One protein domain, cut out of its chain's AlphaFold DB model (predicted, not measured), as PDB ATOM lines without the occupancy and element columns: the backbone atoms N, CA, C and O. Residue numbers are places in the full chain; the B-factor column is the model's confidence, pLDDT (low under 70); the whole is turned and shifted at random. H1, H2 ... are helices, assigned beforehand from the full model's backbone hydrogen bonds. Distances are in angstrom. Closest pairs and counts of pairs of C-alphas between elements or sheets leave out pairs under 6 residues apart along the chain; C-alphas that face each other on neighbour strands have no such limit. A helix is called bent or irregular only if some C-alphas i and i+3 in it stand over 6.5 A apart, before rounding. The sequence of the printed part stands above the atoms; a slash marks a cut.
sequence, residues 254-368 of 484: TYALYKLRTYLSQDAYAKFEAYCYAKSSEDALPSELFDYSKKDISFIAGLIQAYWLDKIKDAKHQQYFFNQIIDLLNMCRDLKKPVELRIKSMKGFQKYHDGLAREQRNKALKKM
ATOM      1  N   THR A 254      75.244 134.434  73.625       92.56
ATOM      2  CA  THR A 254      74.250 135.337  74.218       92.56
ATOM      3  C   THR A 254      74.475 135.482  75.724       92.56
ATOM      4  O   THR A 254      74.369 136.584  76.266       92.56
ATOM      5  N   TYR A 255      74.841 134.392  76.407       92.69
ATOM      6  CA  TYR A 255      75.175 134.430  77.827       92.69
ATOM      7  C   TYR A 255      76.430 135.270  78.110       92.69
ATOM      8  O   TYR A 255      76.402 136.121  79.001       92.69
ATOM      9  N   ALA A 256      77.501 135.092  77.331       93.50
ATOM     10  CA  ALA A 256      78.718 135.898  77.420       93.50
ATOM     11  C   ALA A 256      78.429 137.394  77.251       93.50
ATOM     12  O   ALA A 256      78.798 138.201  78.107       93.50
ATOM     13  N   LEU A 257      77.690 137.759  76.200       93.62
ATOM     14  CA  LEU A 257      77.280 139.138  75.937       93.62
ATOM     15  C   LEU A 257      76.457 139.715  77.092       93.62
ATOM     16  O   LEU A 257      76.753 140.800  77.596       93.62
ATOM     17  N   TYR A 258      75.473 138.964  77.594       92.81
ATOM     18  CA  TYR A 258      74.693 139.374  78.762       92.81
ATOM     19  C   TYR A 258      75.585 139.708  79.971       92.81
ATOM     20  O   TYR A 258      75.344 140.710  80.650       92.81
ATOM     21  N   LYS A 259      76.626 138.904  80.222       92.50
ATOM     22  CA  LYS A 259      77.546 139.075  81.356       92.50
ATOM     23  C   LYS A 259      78.525 140.233  81.153       92.50
ATOM     24  O   LYS A 259      78.782 140.967  82.101       92.50
ATOM     25  N   LEU A 260      79.012 140.447  79.931       94.44
ATOM     26  CA  LEU A 260      79.957 141.519  79.597       94.44
ATOM     27  C   LEU A 260      79.329 142.915  79.554       94.44
ATOM     28  O   LEU A 260      80.041 143.911  79.680       94.44
ATOM     29  N   ARG A 261      78.001 143.015  79.424       91.94
ATOM     30  CA  ARG A 261      77.290 144.296  79.282       91.94
ATOM     31  C   ARG A 261      77.565 145.307  80.400       91.94
ATOM     32  O   ARG A 261      77.461 146.504  80.162       91.94
ATOM     33  N   THR A 262      77.865 144.855  81.616       91.50
ATOM     34  CA  THR A 262      78.181 145.744  82.753       91.50
ATOM     35  C   THR A 262      79.661 146.093  82.869       91.50
ATOM     36  O   THR A 262      80.013 146.918  83.705       91.50
ATOM     37  N   TYR A 263      80.519 145.453  82.076       95.12
ATOM     38  CA  TYR A 263      81.970 145.621  82.124       95.12
ATOM     39  C   TYR A 263      82.492 146.437  80.949       95.12
ATOM     40  O   TYR A 263      83.419 147.217  81.125       95.12
ATOM     41  N   LEU A 264      81.918 146.262  79.759       96.81
ATOM     42  CA  LEU A 264      82.401 146.894  78.535       96.81
ATOM     43  C   LEU A 264      81.741 148.250  78.281       96.81
ATOM     44  O   LEU A 264      80.585 148.479  78.645       96.81
ATOM     45  N   SER A 265      82.463 149.137  77.596       96.38
ATOM     46  CA  SER A 265      81.868 150.346  77.022       96.38
ATOM     47  C   SER A 265      80.927 149.969  75.878       96.38
ATOM     48  O   SER A 265      80.959 148.843  75.382       96.38
ATOM     49  N   GLN A 266      80.081 150.893  75.424       95.38
ATOM     50  CA  GLN A 266      79.156 150.603  74.325       95.38
ATOM     51  C   GLN A 266      79.893 150.218  73.028       95.38
ATOM     52  O   GLN A 266      79.488 149.275  72.351       95.38
ATOM     53  N   ASP A 267      80.997 150.902  72.714       95.69
ATOM     54  CA  ASP A 267      81.848 150.595  71.555       95.69
ATOM     55  C   ASP A 267      82.572 149.251  71.721       95.69
ATOM     56  O   ASP A 267      82.600 148.434  70.800       95.69
ATOM     57  N   ALA A 268      83.122 148.987  72.908       96.75
ATOM     58  CA  ALA A 268      83.758 147.712  73.215       96.75
ATOM     59  C   ALA A 268      82.765 146.540  73.140       96.75
ATOM     60  O   ALA A 268      83.072 145.507  72.552       96.75
ATOM     61  N   TYR A 269      81.556 146.716  73.672       96.25
ATOM     62  CA  TYR A 269      80.489 145.724  73.608       96.25
ATOM     63  C   TYR A 269      80.107 145.404  72.161       96.25
ATOM     64  O   TYR A 269      80.047 144.233  71.802       96.25
ATOM     65  N   ALA A 270      79.905 146.423  71.319       94.38
ATOM     66  CA  ALA A 270      79.566 146.227  69.909       94.38
ATOM     67  C   ALA A 270      80.659 145.451  69.151       94.38
ATOM     68  O   ALA A 270      80.359 144.586  68.331       94.38
ATOM     69  N   LYS A 271      81.937 145.703  69.464       93.94
ATOM     70  CA  LYS A 271      83.068 144.950  68.896       93.94
ATOM     71  C   LYS A 271      83.096 143.497  69.353       93.94
ATOM     72  O   LYS A 271      83.366 142.618  68.539       93.94
ATOM     73  N   PHE A 272      82.811 143.245  70.629       94.69
ATOM     74  CA  PHE A 272      82.733 141.884  71.156       94.69
ATOM     75  C   PHE A 272      81.540 141.121  70.563       94.69
ATOM     76  O   PHE A 272      81.671 139.963  70.188       94.69
ATOM     77  N   GLU A 273      80.390 141.779  70.405       93.25
ATOM     78  CA  GLU A 273      79.212 141.216  69.739       93.25
ATOM     79  C   GLU A 273      79.508 140.846  68.283       93.25
ATOM     80  O   GLU A 273      79.232 139.722  67.863       93.25
ATOM     81  N   ALA A 274      80.148 141.745  67.534       91.94
ATOM     82  CA  ALA A 274      80.590 141.462  66.173       91.94
ATOM     83  C   ALA A 274      81.600 140.304  66.114       91.94
ATOM     84  O   ALA A 274      81.543 139.504  65.186       91.94
ATOM     85  N   TYR A 275      82.493 140.189  67.102       91.25
ATOM     86  CA  TYR A 275      83.423 139.063  67.222       91.25
ATOM     87  C   TYR A 275      82.692 137.733  67.435       91.25
ATOM     88  O   TYR A 275      82.962 136.783  66.709       91.25
ATOM     89  N   CYS A 276      81.715 137.675  68.346       90.31
ATOM     90  CA  CYS A 276      80.908 136.470  68.549       90.31
ATOM     91  C   CYS A 276      80.117 136.071  67.296       90.31
ATOM     92  O   CYS A 276      79.888 134.890  67.060       90.31
ATOM     93  N   TYR A 277      79.641 137.039  66.514       87.62
ATOM     94  CA  TYR A 277      78.765 136.775  65.367       87.62
ATOM     95  C   TYR A 277      79.496 136.704  64.023       87.62
ATOM     96  O   TYR A 277      78.853 136.475  62.994       87.62
ATOM     97  N   ALA A 278      80.817 136.883  64.010       84.31
ATOM     98  CA  ALA A 278      81.617 136.722  62.808       84.31
ATOM     99  C   ALA A 278      81.505 135.278  62.288       84.31
ATOM    100  O   ALA A 278      81.563 134.317  63.052       84.31
ATOM    101  N   LYS A 279      81.342 135.118  60.968       61.94
ATOM    102  CA  LYS A 279      81.408 133.806  60.311       61.94
ATOM    103  C   LYS A 279      82.878 133.373  60.213       61.94
ATOM    104  O   LYS A 279      83.498 133.571  59.174       61.94
ATOM    105  N   SER A 280      83.442 132.837  61.290       60.31
ATOM    106  CA  SER A 280      84.714 132.101  61.271       60.31
ATOM    107  C   SER A 280      84.456 130.594  61.315       60.31
ATOM    108  O   SER A 280      83.430 130.150  61.825       60.31
ATOM    109  N   SER A 281      85.384 129.803  60.771       55.19
ATOM    110  CA  SER A 281      85.401 128.340  60.927       55.19
ATOM    111  C   SER A 281      85.730 127.905  62.359       55.19
ATOM    112  O   SER A 281      85.415 126.785  62.744       55.19
ATOM    113  N   GLU A 282      86.358 128.785  63.140       71.69
ATOM    114  CA  GLU A 282      86.733 128.550  64.534       71.69
ATOM    115  C   GLU A 282      85.676 129.106  65.496       71.69
ATOM    116  O   GLU A 282      85.152 130.209  65.298       71.69
ATOM    117  N   ASP A 283      85.368 128.325  66.534       82.12
ATOM    118  CA  ASP A 283      84.473 128.697  67.630       82.12
ATOM    119  C   ASP A 283      85.104 129.817  68.466       82.12
ATOM    120  O   ASP A 283      86.083 129.605  69.180       82.12
ATOM    121  N   ALA A 284      84.536 131.022  68.376       84.94
ATOM    122  CA  ALA A 284      85.063 132.209  69.042       84.94
ATOM    123  C   ALA A 284      85.049 132.089  70.575       84.94
ATOM    124  O   ALA A 284      85.861 132.719  71.249       84.94
ATOM    125  N   LEU A 285      84.112 131.318  71.140       89.69
ATOM    126  CA  LEU A 285      84.001 131.109  72.586       89.69
ATOM    127  C   LEU A 285      83.747 129.622  72.858       89.69
ATOM    128  O   LEU A 285      82.582 129.237  72.983       89.69
ATOM    129  N   PRO A 286      84.801 128.798  72.963       86.31
ATOM    130  CA  PRO A 286      84.666 127.354  73.137       86.31
ATOM    131  C   PRO A 286      83.989 126.997  74.473       86.31
ATOM    132  O   PRO A 286      84.016 127.777  75.434       86.31
ATOM    133  N   SER A 287      83.330 125.836  74.532       83.38
ATOM    134  CA  SER A 287      82.498 125.403  75.671       83.38
ATOM    135  C   SER A 287      83.250 125.356  77.004       83.38
ATOM    136  O   SER A 287      82.681 125.718  78.033       83.38
ATOM    137  N   GLU A 288      84.532 125.000  76.973       83.38
ATOM    138  CA  GLU A 288      85.436 124.855  78.120       83.38
ATOM    139  C   GLU A 288      85.584 126.175  78.892       83.38
ATOM    140  O   GLU A 288      85.748 126.202  80.114       83.38
ATOM    141  N   LEU A 289      85.452 127.311  78.199       83.88
ATOM    142  CA  LEU A 289      85.486 128.633  78.823       83.88
ATOM    143  C   LEU A 289      84.310 128.857  79.792       83.88
ATOM    144  O   LEU A 289      84.363 129.711  80.681       83.88
ATOM    145  N   PHE A 290      83.234 128.090  79.633       86.62
ATOM    146  CA  PHE A 290      82.039 128.163  80.461       86.62
ATOM    147  C   PHE A 290      82.032 127.112  81.569       86.62
ATOM    148  O   PHE A 290      81.039 127.026  82.284       86.62
ATOM    149  N   ASP A 291      83.109 126.366  81.799       77.19
ATOM    150  CA  ASP A 291      83.174 125.440  82.936       77.19
ATOM    151  C   ASP A 291      83.494 126.161  84.254       77.19
ATOM    152  O   ASP A 291      82.990 125.780  85.314       77.19
ATOM    153  N   TYR A 292      84.183 127.304  84.183       67.62
ATOM    154  CA  TYR A 292      84.526 128.149  85.332       67.62
ATOM    155  C   TYR A 292      83.309 128.698  86.100       67.62
ATOM    156  O   TYR A 292      82.178 128.764  85.605       67.62
ATOM    157  N   SER A 293      83.545 129.146  87.340       65.06
ATOM    158  CA  SER A 293      82.530 129.802  88.172       65.06
ATOM    159  C   SER A 293      81.999 131.078  87.508       65.06
ATOM    160  O   SER A 293      82.697 132.073  87.337       65.06
ATOM    161  N   LYS A 294      80.701 131.093  87.196       69.00
ATOM    162  CA  LYS A 294      80.051 132.162  86.421       69.00
ATOM    163  C   LYS A 294      79.782 133.441  87.228       69.00
ATOM    164  O   LYS A 294      79.263 134.420  86.680       69.00
ATOM    165  N   LYS A 295      80.043 133.434  88.538       64.88
ATOM    166  CA  LYS A 295      79.962 134.615  89.422       64.88
ATOM    167  C   LYS A 295      81.320 135.300  89.606       64.88
ATOM    168  O   LYS A 295      81.365 136.367  90.206       64.88
ATOM    169  N   ASP A 296      82.382 134.695  89.094       78.31
ATOM    170  CA  ASP A 296      83.753 135.126  89.308       78.31
ATOM    171  C   ASP A 296      84.206 136.128  88.229       78.31
ATOM    172  O   ASP A 296      83.829 136.024  87.058       78.31
ATOM    173  N   ILE A 297      85.036 137.093  88.628       87.19
ATOM    174  CA  ILE A 297      85.747 137.999  87.722       87.19
ATOM    175  C   ILE A 297      86.630 137.215  86.745       87.19
ATOM    176  O   ILE A 297      86.780 137.634  85.602       87.19
ATOM    177  N   SER A 298      87.110 136.037  87.152       88.12
ATOM    178  CA  SER A 298      87.857 135.092  86.315       88.12
ATOM    179  C   SER A 298      87.092 134.690  85.049       88.12
ATOM    180  O   SER A 298      87.675 134.622  83.972       88.12
ATOM    181  N   PHE A 299      85.769 134.493  85.136       90.88
ATOM    182  CA  PHE A 299      84.951 134.176  83.961       90.88
ATOM    183  C   PHE A 299      84.894 135.356  82.979       90.88
ATOM    184  O   PHE A 299      85.008 135.178  81.768       90.88
ATOM    185  N   ILE A 300      84.771 136.581  83.499       93.44
ATOM    186  CA  ILE A 300      84.805 137.799  82.679       93.44
ATOM    187  C   ILE A 300      86.187 137.989  82.044       93.44
ATOM    188  O   ILE A 300      86.275 138.324  80.863       93.44
ATOM    189  N   ALA A 301      87.254 137.736  82.804       92.25
ATOM    190  CA  ALA A 301      88.624 137.781  82.314       92.25
ATOM    191  C   ALA A 301      88.845 136.778  81.178       92.25
ATOM    192  O   ALA A 301      89.394 137.166  80.153       92.25
ATOM    193  N   GLY A 302      88.343 135.545  81.304       90.88
ATOM    194  CA  GLY A 302      88.437 134.524  80.256       90.88
ATOM    195  C   GLY A 302      87.755 134.956  78.955       90.88
ATOM    196  O   GLY A 302      88.346 134.848  77.883       90.88
ATOM    197  N   LEU A 303      86.549 135.531  79.040       93.31
ATOM    198  CA  LEU A 303      85.839 136.051  77.865       93.31
ATOM    199  C   LEU A 303      86.635 137.152  77.147       93.31
ATOM    200  O   LEU A 303      86.772 137.131  75.925       93.31
ATOM    201  N   ILE A 304      87.166 138.115  77.901       93.12
ATOM    202  CA  ILE A 304      87.964 139.219  77.350       93.12
ATOM    203  C   ILE A 304      89.298 138.704  76.792       93.12
ATOM    204  O   ILE A 304      89.747 139.167  75.741       93.12
ATOM    205  N   GLN A 305      89.909 137.728  77.464       90.31
ATOM    206  CA  GLN A 305      91.141 137.085  77.027       90.31
ATOM    207  C   GLN A 305      90.964 136.418  75.665       90.31
ATOM    208  O   GLN A 305      91.798 136.646  74.795       90.31
ATOM    209  N   ALA A 306      89.878 135.662  75.456       89.69
ATOM    210  CA  ALA A 306      89.585 135.020  74.172       89.69
ATOM    211  C   ALA A 306      89.580 136.042  73.021       89.69
ATOM    212  O   ALA A 306      90.291 135.875  72.030       89.69
ATOM    213  N   TYR A 307      88.886 137.170  73.210       91.56
ATOM    214  CA  TYR A 307      88.874 138.260  72.234       91.56
ATOM    215  C   TYR A 307      90.272 138.858  72.001       91.56
ATOM    216  O   TYR A 307      90.681 139.059  70.859       91.56
ATOM    217  N   TRP A 308      91.027 139.178  73.056       89.94
ATOM    218  CA  TRP A 308      92.338 139.808  72.878       89.94
ATOM    219  C   TRP A 308      93.391 138.870  72.299       89.94
ATOM    220  O   TRP A 308      94.207 139.335  71.508       89.94
ATOM    221  N   LEU A 309      93.367 137.578  72.626       86.31
ATOM    222  CA  LEU A 309      94.276 136.607  72.020       86.31
ATOM    223  C   LEU A 309      94.037 136.493  70.508       86.31
ATOM    224  O   LEU A 309      95.009 136.536  69.751       86.31
ATOM    225  N   ASP A 310      92.774 136.484  70.068       86.31
ATOM    226  CA  ASP A 310      92.419 136.523  68.641       86.31
ATOM    227  C   ASP A 310      92.935 137.797  67.941       86.31
ATOM    228  O   ASP A 310      93.447 137.747  66.819       86.31
ATOM    229  N   LYS A 311      92.846 138.962  68.600       87.06
ATOM    230  CA  LYS A 311      93.261 140.246  67.998       87.06
ATOM    231  C   LYS A 311      94.756 140.525  68.053       87.06
ATOM    232  O   LYS A 311      95.260 141.198  67.156       87.06
ATOM    233  N   ILE A 312      95.451 140.071  69.091       86.06
ATOM    234  CA  ILE A 312      96.881 140.337  69.297       86.06
ATOM    235  C   ILE A 312      97.742 139.328  68.528       86.06
ATOM    236  O   ILE A 312      98.800 139.712  68.035       86.06
ATOM    237  N   LYS A 313      97.293 138.067  68.400       76.12
ATOM    238  CA  LYS A 313      98.013 136.980  67.707       76.12
ATOM    239  C   LYS A 313      99.464 136.780  68.184       76.12
ATOM    240  O   LYS A 313     100.339 136.441  67.392       76.12
ATOM    241  N   ASP A 314      99.727 136.978  69.478       71.38
ATOM    242  CA  ASP A 314     101.042 136.765  70.103       71.38
ATOM    243  C   ASP A 314     100.986 135.577  71.077       71.38
ATOM    244  O   ASP A 314     100.458 135.676  72.186       71.38
ATOM    245  N   ALA A 315     101.534 134.439  70.648       62.06
ATOM    246  CA  ALA A 315     101.504 133.190  71.406       62.06
ATOM    247  C   ALA A 315     102.429 133.188  72.638       62.06
ATOM    248  O   ALA A 315     102.209 132.405  73.559       62.06
ATOM    249  N   LYS A 316     103.449 134.059  72.703       66.12
ATOM    250  CA  LYS A 316     104.504 133.972  73.733       66.12
ATOM    251  C   LYS A 316     104.052 134.396  75.134       66.12
ATOM    252  O   LYS A 316     104.713 134.056  76.109       66.12
ATOM    253  N   HIS A 317     102.940 135.124  75.256       62.69
ATOM    254  CA  HIS A 317     102.560 135.809  76.499       62.69
ATOM    255  C   HIS A 317     101.287 135.266  77.176       62.69
ATOM    256  O   HIS A 317     100.836 135.838  78.167       62.69
ATOM    257  N   GLN A 318     100.711 134.161  76.691       62.84
ATOM    258  CA  GLN A 318      99.364 133.701  77.069       62.84
ATOM    259  C   GLN A 318      99.164 133.442  78.578       62.84
ATOM    260  O   GLN A 318      98.117 133.804  79.117       62.84
ATOM    261  N   GLN A 319     100.156 132.882  79.282       56.72
ATOM    262  CA  GLN A 319     100.017 132.493  80.696       56.72
ATOM    263  C   GLN A 319     100.024 133.692  81.664       56.72
ATOM    264  O   GLN A 319      99.223 133.740  82.596       56.72
ATOM    265  N   TYR A 320     100.865 134.704  81.423       60.66
ATOM    266  CA  TYR A 320     100.900 135.934  82.236       60.66
ATOM    267  C   TYR A 320      99.769 136.906  81.896       60.66
ATOM    268  O   TYR A 320      99.532 137.873  82.623       60.66
ATOM    269  N   PHE A 321      99.081 136.667  80.782       77.94
ATOM    270  CA  PHE A 321      98.054 137.555  80.272       77.94
ATOM    271  C   PHE A 321      96.804 137.542  81.157       77.94
ATOM    272  O   PHE A 321      96.295 138.603  81.499       77.94
ATOM    273  N   PHE A 322      96.356 136.373  81.623       84.88
ATOM    274  CA  PHE A 322      95.108 136.241  82.388       84.88
ATOM    275  C   PHE A 322      95.095 137.053  83.696       84.88
ATOM    276  O   PHE A 322      94.161 137.815  83.946       84.88
ATOM    277  N   ASN A 323      96.158 136.956  84.500       84.12
ATOM    278  CA  ASN A 323      96.250 137.675  85.776       84.12
ATOM    279  C   ASN A 323      96.283 139.195  85.577       84.12
ATOM    280  O   ASN A 323      95.647 139.931  86.329       84.12
ATOM    281  N   GLN A 324      96.961 139.670  84.528       86.50
ATOM    282  CA  GLN A 324      96.979 141.095  84.196       86.50
ATOM    283  C   GLN A 324      95.603 141.593  83.729       86.50
ATOM    284  O   GLN A 324      95.244 142.736  84.001       86.50
ATOM    285  N   ILE A 325      94.808 140.750  83.057       91.12
ATOM    286  CA  ILE A 325      93.419 141.083  82.703       91.12
ATOM    287  C   ILE A 325      92.564 141.204  83.967       91.12
ATOM    288  O   ILE A 325      91.788 142.150  84.077       91.12
ATOM    289  N   ILE A 326      92.702 140.286  84.930       90.62
ATOM    290  CA  ILE A 326      91.990 140.378  86.215       90.62
ATOM    291  C   ILE A 326      92.341 141.682  86.936       90.62
ATOM    292  O   ILE A 326      91.442 142.391  87.391       90.62
ATOM    293  N   ASP A 327      93.628 142.017  87.012       87.62
ATOM    294  CA  ASP A 327      94.087 143.257  87.637       87.62
ATOM    295  C   ASP A 327      93.514 144.493  86.924       87.62
ATOM    296  O   ASP A 327      92.916 145.369  87.549       87.62
ATOM    297  N   LEU A 328      93.546 144.497  85.589       93.44
ATOM    298  CA  LEU A 328      92.916 145.527  84.766       93.44
ATOM    299  C   LEU A 328      91.413 145.673  85.054       93.44
ATOM    300  O   LEU A 328      90.920 146.794  85.204       93.44
ATOM    301  N   LEU A 329      90.677 144.563  85.161       94.19
ATOM    302  CA  LEU A 329      89.248 144.574  85.489       94.19
ATOM    303  C   LEU A 329      88.991 145.168  86.880       94.19
ATOM    304  O   LEU A 329      88.044 145.943  87.048       94.19
ATOM    305  N   ASN A 330      89.834 144.840  87.861       91.12
ATOM    306  CA  ASN A 330      89.759 145.414  89.203       91.12
ATOM    307  C   ASN A 330      90.039 146.922  89.185       91.12
ATOM    308  O   ASN A 330      89.258 147.684  89.756       91.12
ATOM    309  N   MET A 331      91.067 147.375  88.463       92.31
ATOM    310  CA  MET A 331      91.365 148.803  88.318       92.31
ATOM    311  C   MET A 331      90.213 149.563  87.654       92.31
ATOM    312  O   MET A 331      89.791 150.609  88.150       92.31
ATOM    313  N   CYS A 332      89.638 149.027  86.572       94.50
ATOM    314  CA  CYS A 332      88.450 149.601  85.939       94.50
ATOM    315  C   CYS A 332      87.273 149.696  86.919       94.50
ATOM    316  O   CYS A 332      86.628 150.745  87.005       94.50
ATOM    317  N   ARG A 333      87.025 148.650  87.718       91.88
ATOM    318  CA  ARG A 333      85.984 148.655  88.757       91.88
ATOM    319  C   ARG A 333      86.223 149.747  89.802       91.88
ATOM    320  O   ARG A 333      85.302 150.507  90.104       91.88
ATOM    321  N   ASP A 334      87.444 149.878  90.309       87.88
ATOM    322  CA  ASP A 334      87.815 150.861  91.336       87.88
ATOM    323  C   ASP A 334      87.752 152.305  90.814       87.88
ATOM    324  O   ASP A 334      87.371 153.255  91.521       87.88
ATOM    325  N   LEU A 335      88.086 152.482  89.537       91.31
ATOM    326  CA  LEU A 335      87.951 153.738  88.811       91.31
ATOM    327  C   LEU A 335      86.509 154.018  88.367       91.31
ATOM    328  O   LEU A 335      86.216 155.159  88.019       91.31
ATOM    329  N   LYS A 336      85.599 153.037  88.472       94.19
ATOM    330  CA  LYS A 336      84.222 153.074  87.951       94.19
ATOM    331  C   LYS A 336      84.177 153.362  86.446       94.19
ATOM    332  O   LYS A 336      83.338 154.130  85.979       94.19
ATOM    333  N   LYS A 337      85.098 152.758  85.695       94.88
ATOM    334  CA  LYS A 337      85.206 152.885  84.241       94.88
ATOM    335  C   LYS A 337      84.874 151.569  83.545       94.88
ATOM    336  O   LYS A 337      85.190 150.507  84.080       94.88
ATOM    337  N   PRO A 338      84.263 151.627  82.353       96.75
ATOM    338  CA  PRO A 338      84.159 150.457  81.507       96.75
ATOM    339  C   PRO A 338      85.533 150.046  80.957       96.75
ATOM    340  O   PRO A 338      86.457 150.853  80.855       96.75
ATOM    341  N   VAL A 339      85.637 148.783  80.563       96.50
ATOM    342  CA  VAL A 339      86.795 148.209  79.881       96.50
ATOM    343  C   VAL A 339      86.681 148.461  78.382       96.50
ATOM    344  O   VAL A 339      85.633 148.232  77.771       96.50
ATOM    345  N   GLU A 340      87.784 148.903  77.788       95.69
ATOM    346  CA  GLU A 340      87.915 149.131  76.353       95.69
ATOM    347  C   GLU A 340      88.629 147.964  75.672       95.69
ATOM    348  O   GLU A 340      89.647 147.482  76.159       95.69
ATOM    349  N   LEU A 341      88.154 147.549  74.496       93.44
ATOM    350  CA  LEU A 341      88.735 146.430  73.735       93.44
ATOM    351  C   LEU A 341      89.645 146.872  72.577       93.44
ATOM    352  O   LEU A 341      89.981 146.074  71.701       93.44
ATOM    353  N   ARG A 342      90.059 148.144  72.541       88.19
ATOM    354  CA  ARG A 342      90.862 148.748  71.453       88.19
ATOM    355  C   ARG A 342      92.355 148.384  71.519       88.19
ATOM    356  O   ARG A 342      93.211 149.208  71.209       88.19
ATOM    357  N   ILE A 343      92.668 147.160  71.921       88.19
ATOM    358  CA  ILE A 343      94.033 146.661  72.086       88.19
ATOM    359  C   ILE A 343      94.371 145.767  70.894       88.19
ATOM    360  O   ILE A 343      93.609 144.864  70.561       88.19
ATOM    361  N   LYS A 344      95.505 146.045  70.243       85.62
ATOM    362  CA  LYS A 344      95.978 145.316  69.050       85.62
ATOM    363  C   LYS A 344      97.384 144.723  69.207       85.62
ATOM    364  O   LYS A 344      97.909 144.147  68.268       85.62
ATOM    365  N   SER A 345      98.028 144.921  70.356       88.19
ATOM    366  CA  SER A 345      99.374 144.411  70.638       88.19
ATOM    367  C   SER A 345      99.621 144.323  72.143       88.19
ATOM    368  O   SER A 345      98.966 145.028  72.917       88.19
ATOM    369  N   MET A 346     100.615 143.533  72.557       86.75
ATOM    370  CA  MET A 346     101.032 143.447  73.965       86.75
ATOM    371  C   MET A 346     101.527 144.787  74.522       86.75
ATOM    372  O   MET A 346     101.171 145.160  75.635       86.75
ATOM    373  N   LYS A 347     102.256 145.578  73.722       87.12
ATOM    374  CA  LYS A 347     102.643 146.951  74.102       87.12
ATOM    375  C   LYS A 347     101.419 147.847  74.321       87.12
ATOM    376  O   LYS A 347     101.398 148.664  75.235       87.12
ATOM    377  N   GLY A 348     100.389 147.696  73.484       89.75
ATOM    378  CA  GLY A 348      99.121 148.405  73.647       89.75
ATOM    379  C   GLY A 348      98.384 147.997  74.922       89.75
ATOM    380  O   GLY A 348      97.830 148.859  75.601       89.75
ATOM    381  N   PHE A 349      98.421 146.707  75.267       89.38
ATOM    382  CA  PHE A 349      97.861 146.187  76.512       89.38
ATOM    383  C   PHE A 349      98.565 146.781  77.737       89.38
ATOM    384  O   PHE A 349      97.898 147.368  78.585       89.38
ATOM    385  N   GLN A 350      99.900 146.709  77.782       87.31
ATOM    386  CA  GLN A 350     100.709 147.271  78.870       87.31
ATOM    387  C   GLN A 350     100.431 148.764  79.055       87.31
ATOM    388  O   GLN A 350     100.108 149.199  80.151       87.31
ATOM    389  N   LYS A 351     100.405 149.541  77.963       90.38
ATOM    390  CA  LYS A 351     100.074 150.973  78.024       90.38
ATOM    391  C   LYS A 351      98.685 151.238  78.621       90.38
ATOM    392  O   LYS A 351      98.499 152.247  79.303       90.38
ATOM    393  N   TYR A 352      97.701 150.387  78.329       93.12
ATOM    394  CA  TYR A 352      96.359 150.528  78.889       93.12
ATOM    395  C   TYR A 352      96.330 150.178  80.381       93.12
ATOM    396  O   TYR A 352      95.802 150.962  81.171       93.12
ATOM    397  N   HIS A 353      96.950 149.059  80.761       92.50
ATOM    398  CA  HIS A 353      97.109 148.635  82.153       92.50
ATOM    399  C   HIS A 353      97.840 149.702  82.988       92.50
ATOM    400  O   HIS A 353      97.259 150.231  83.937       92.50
ATOM    401  N   ASP A 354      99.025 150.142  82.559       86.31
ATOM    402  CA  ASP A 354      99.821 151.181  83.228       86.31
ATOM    403  C   ASP A 354      99.063 152.509  83.341       86.31
ATOM    404  O   ASP A 354      99.170 153.237  84.334       86.31
ATOM    405  N   GLY A 355      98.277 152.838  82.312       90.50
ATOM    406  CA  GLY A 355      97.424 154.018  82.286       90.50
ATOM    407  C   GLY A 355      96.366 153.997  83.388       90.50
ATOM    408  O   GLY A 355      96.191 155.006  84.076       90.50
ATOM    409  N   LEU A 356      95.701 152.852  83.582       91.12
ATOM    410  CA  LEU A 356      94.727 152.647  84.657       91.12
ATOM    411  C   LEU A 356      95.401 152.662  86.029       91.12
ATOM    412  O   LEU A 356      94.921 153.355  86.926       91.12
ATOM    413  N   ALA A 357      96.544 151.988  86.171       86.12
ATOM    414  CA  ALA A 357      97.301 151.965  87.417       86.12
ATOM    415  C   ALA A 357      97.697 153.388  87.840       86.12
ATOM    416  O   ALA A 357      97.459 153.806  88.973       86.12
ATOM    417  N   ARG A 358      98.205 154.195  86.899       85.19
ATOM    418  CA  ARG A 358      98.523 155.613  87.129       85.19
ATOM    419  C   ARG A 358      97.303 156.424  87.551       85.19
ATOM    420  O   ARG A 358      97.407 157.277  88.426       85.19
ATOM    421  N   GLU A 359      96.145 156.188  86.946       87.56
ATOM    422  CA  GLU A 359      94.926 156.895  87.328       87.56
ATOM    423  C   GLU A 359      94.441 156.509  88.730       87.56
ATOM    424  O   GLU A 359      94.052 157.383  89.508       87.56
ATOM    425  N   GLN A 360      94.500 155.223  89.081       84.00
ATOM    426  CA  GLN A 360      94.155 154.738  90.416       84.00
ATOM    427  C   GLN A 360      95.074 155.365  91.470       84.00
ATOM    428  O   GLN A 360      94.581 155.867  92.483       84.00
ATOM    429  N   ARG A 361      96.379 155.454  91.178       79.94
ATOM    430  CA  ARG A 361      97.358 156.176  92.004       79.94
ATOM    431  C   ARG A 361      97.030 157.658  92.138       79.94
ATOM    432  O   ARG A 361      96.947 158.164  93.251       79.94
ATOM    433  N   ASN A 362      96.735 158.350  91.038       81.81
ATOM    434  CA  ASN A 362      96.336 159.763  91.073       81.81
ATOM    435  C   ASN A 362      95.060 159.986  91.901       81.81
ATOM    436  O   ASN A 362      94.925 160.989  92.599       81.81
ATOM    437  N   LYS A 363      94.108 159.050  91.839       82.69
ATOM    438  CA  LYS A 363      92.886 159.082  92.650       82.69
ATOM    439  C   LYS A 363      93.180 158.833  94.129       82.69
ATOM    440  O   LYS A 363      92.551 159.474  94.969       82.69
ATOM    441  N   ALA A 364      94.111 157.934  94.450       78.62
ATOM    442  CA  ALA A 364      94.588 157.721  95.812       78.62
ATOM    443  C   ALA A 364      95.275 158.983  96.356       78.62
ATOM    444  O   ALA A 364      94.876 159.461  97.414       78.62
ATOM    445  N   LEU A 365      96.186 159.586  95.585       76.38
ATOM    446  CA  LEU A 365      96.843 160.859  95.903       76.38
ATOM    447  C   LEU A 365      95.832 161.975  96.199       76.38
ATOM    448  O   LEU A 365      95.901 162.589  97.254       76.38
ATOM    449  N   LYS A 366      94.827 162.177  95.334       75.06
ATOM    450  CA  LYS A 366      93.764 163.182  95.552       75.06
ATOM    451  C   LYS A 366      92.926 162.943  96.812       75.06
ATOM    452  O   LYS A 366      92.314 163.876  97.320       75.06
ATOM    453  N   LYS A 367      92.820 161.690  97.269       74.12
ATOM    454  CA  LYS A 367      92.082 161.324  98.487       74.12
ATOM    455  C   LYS A 367      92.931 161.429  99.747       74.12
ATOM    456  O   LYS A 367      92.359 161.539 100.832       74.12
ATOM    457  N   MET A 368      94.256 161.358  99.635       74.62
ATOM    458  CA  MET A 368      95.115 161.669 100.767       74.62
ATOM    459  C   MET A 368      94.878 163.139 101.107       74.62
ATOM    460  O   MET A 368      95.017 164.008 100.252       74.62
TER     461      MET A 368
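This is residues 254 to 368 of the 484 residues of an uncharacterized protein of Listeria booriae (UniProt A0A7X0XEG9). Helix H4 lies in the middle of an elongated body, with the short helical hairpin of H1 and H2 on one side of it and the long, kinked H5 crossing it on the other. The longest helix, H6, lies side by side with part of H5 and makes one end of the long axis, while residues 277 to 283 stick out at the other end. The printed part has 115 residues with six named helices, H1 to H6 in that order, and no named strand; its class is all helix. The whole is compact, with a radius of gyration of the C-alphas of 14.5 A, and spans 52 by 29 by 25 A.

H1 covers residues 254 to 260 and begins at C-alpha 254, (74.250, 135.337, 74.218). H2 covers residues 266 to 277 and is 16.5 A long from first to last C-alpha. H3 is short, residues 287 to 290. H4, residues 297 to 312, is 21.7 A long and begins at C-alpha 297, (85.747, 137.999, 87.722). H5, residues 315 to 335, is 30.1 A long. It is irregular, with C-alphas 316 and 319 at 8.4 A, and has a kink of 53 degrees near residue 322. H6, residues 346 to 367, is 31.6 A long and ends at C-alpha 367, (92.082, 161.324, 98.487).

H4 is the hub, touching three other helices, and has a kink of 26 degrees near residue 304. H1 and H4 only just touch, with 3 pairs of C-alphas within 8 A; the closest are those of Leu 260 and Ile 300, 6.8 A, and the lines are about perpendicular at 80 degrees. H1 and H2 form a hairpin at a shallow tilt of 29 degrees, opposite ways, with the C-alphas of Leu 257 and Glu 273 closest at 6.8 A. H2 is close to H4 but not clearly touching; the closest C-alphas, of Phe 272 and Tyr 307, are 7.2 A apart. H3 touches residues 299 to 303 of H4 alone, closest at the C-alphas of Leu 289 and Gly 302, 6.7 A. H5 touches H4 at a steep tilt of 53 degrees, opposite ways, closest at the C-alphas of Ala 301 and Ile 326, 5.8 A. H6 touches H5 with residues 353 to 360 alone, at a shallow tilt of 25 degrees, the same way; the C-alphas of Leu 328 and His 353 are closest at 5.8 A. H6 is apart from H1, H2 and H3. Every O i to N i+4 pair is within hydrogen-bond range in H1, H2, H4 and H6; in H5 12 of 17 are, and H3 is too short for such a pair.

The two C-alphas farthest apart, those of Ser 281 and Met 368, are 52.8 A from each other. The printed part has no cut and no long link. The mean pLDDT of the printed part is 85.6; residues 279 to 281, 292 to 295 and 315 to 320 are under 70.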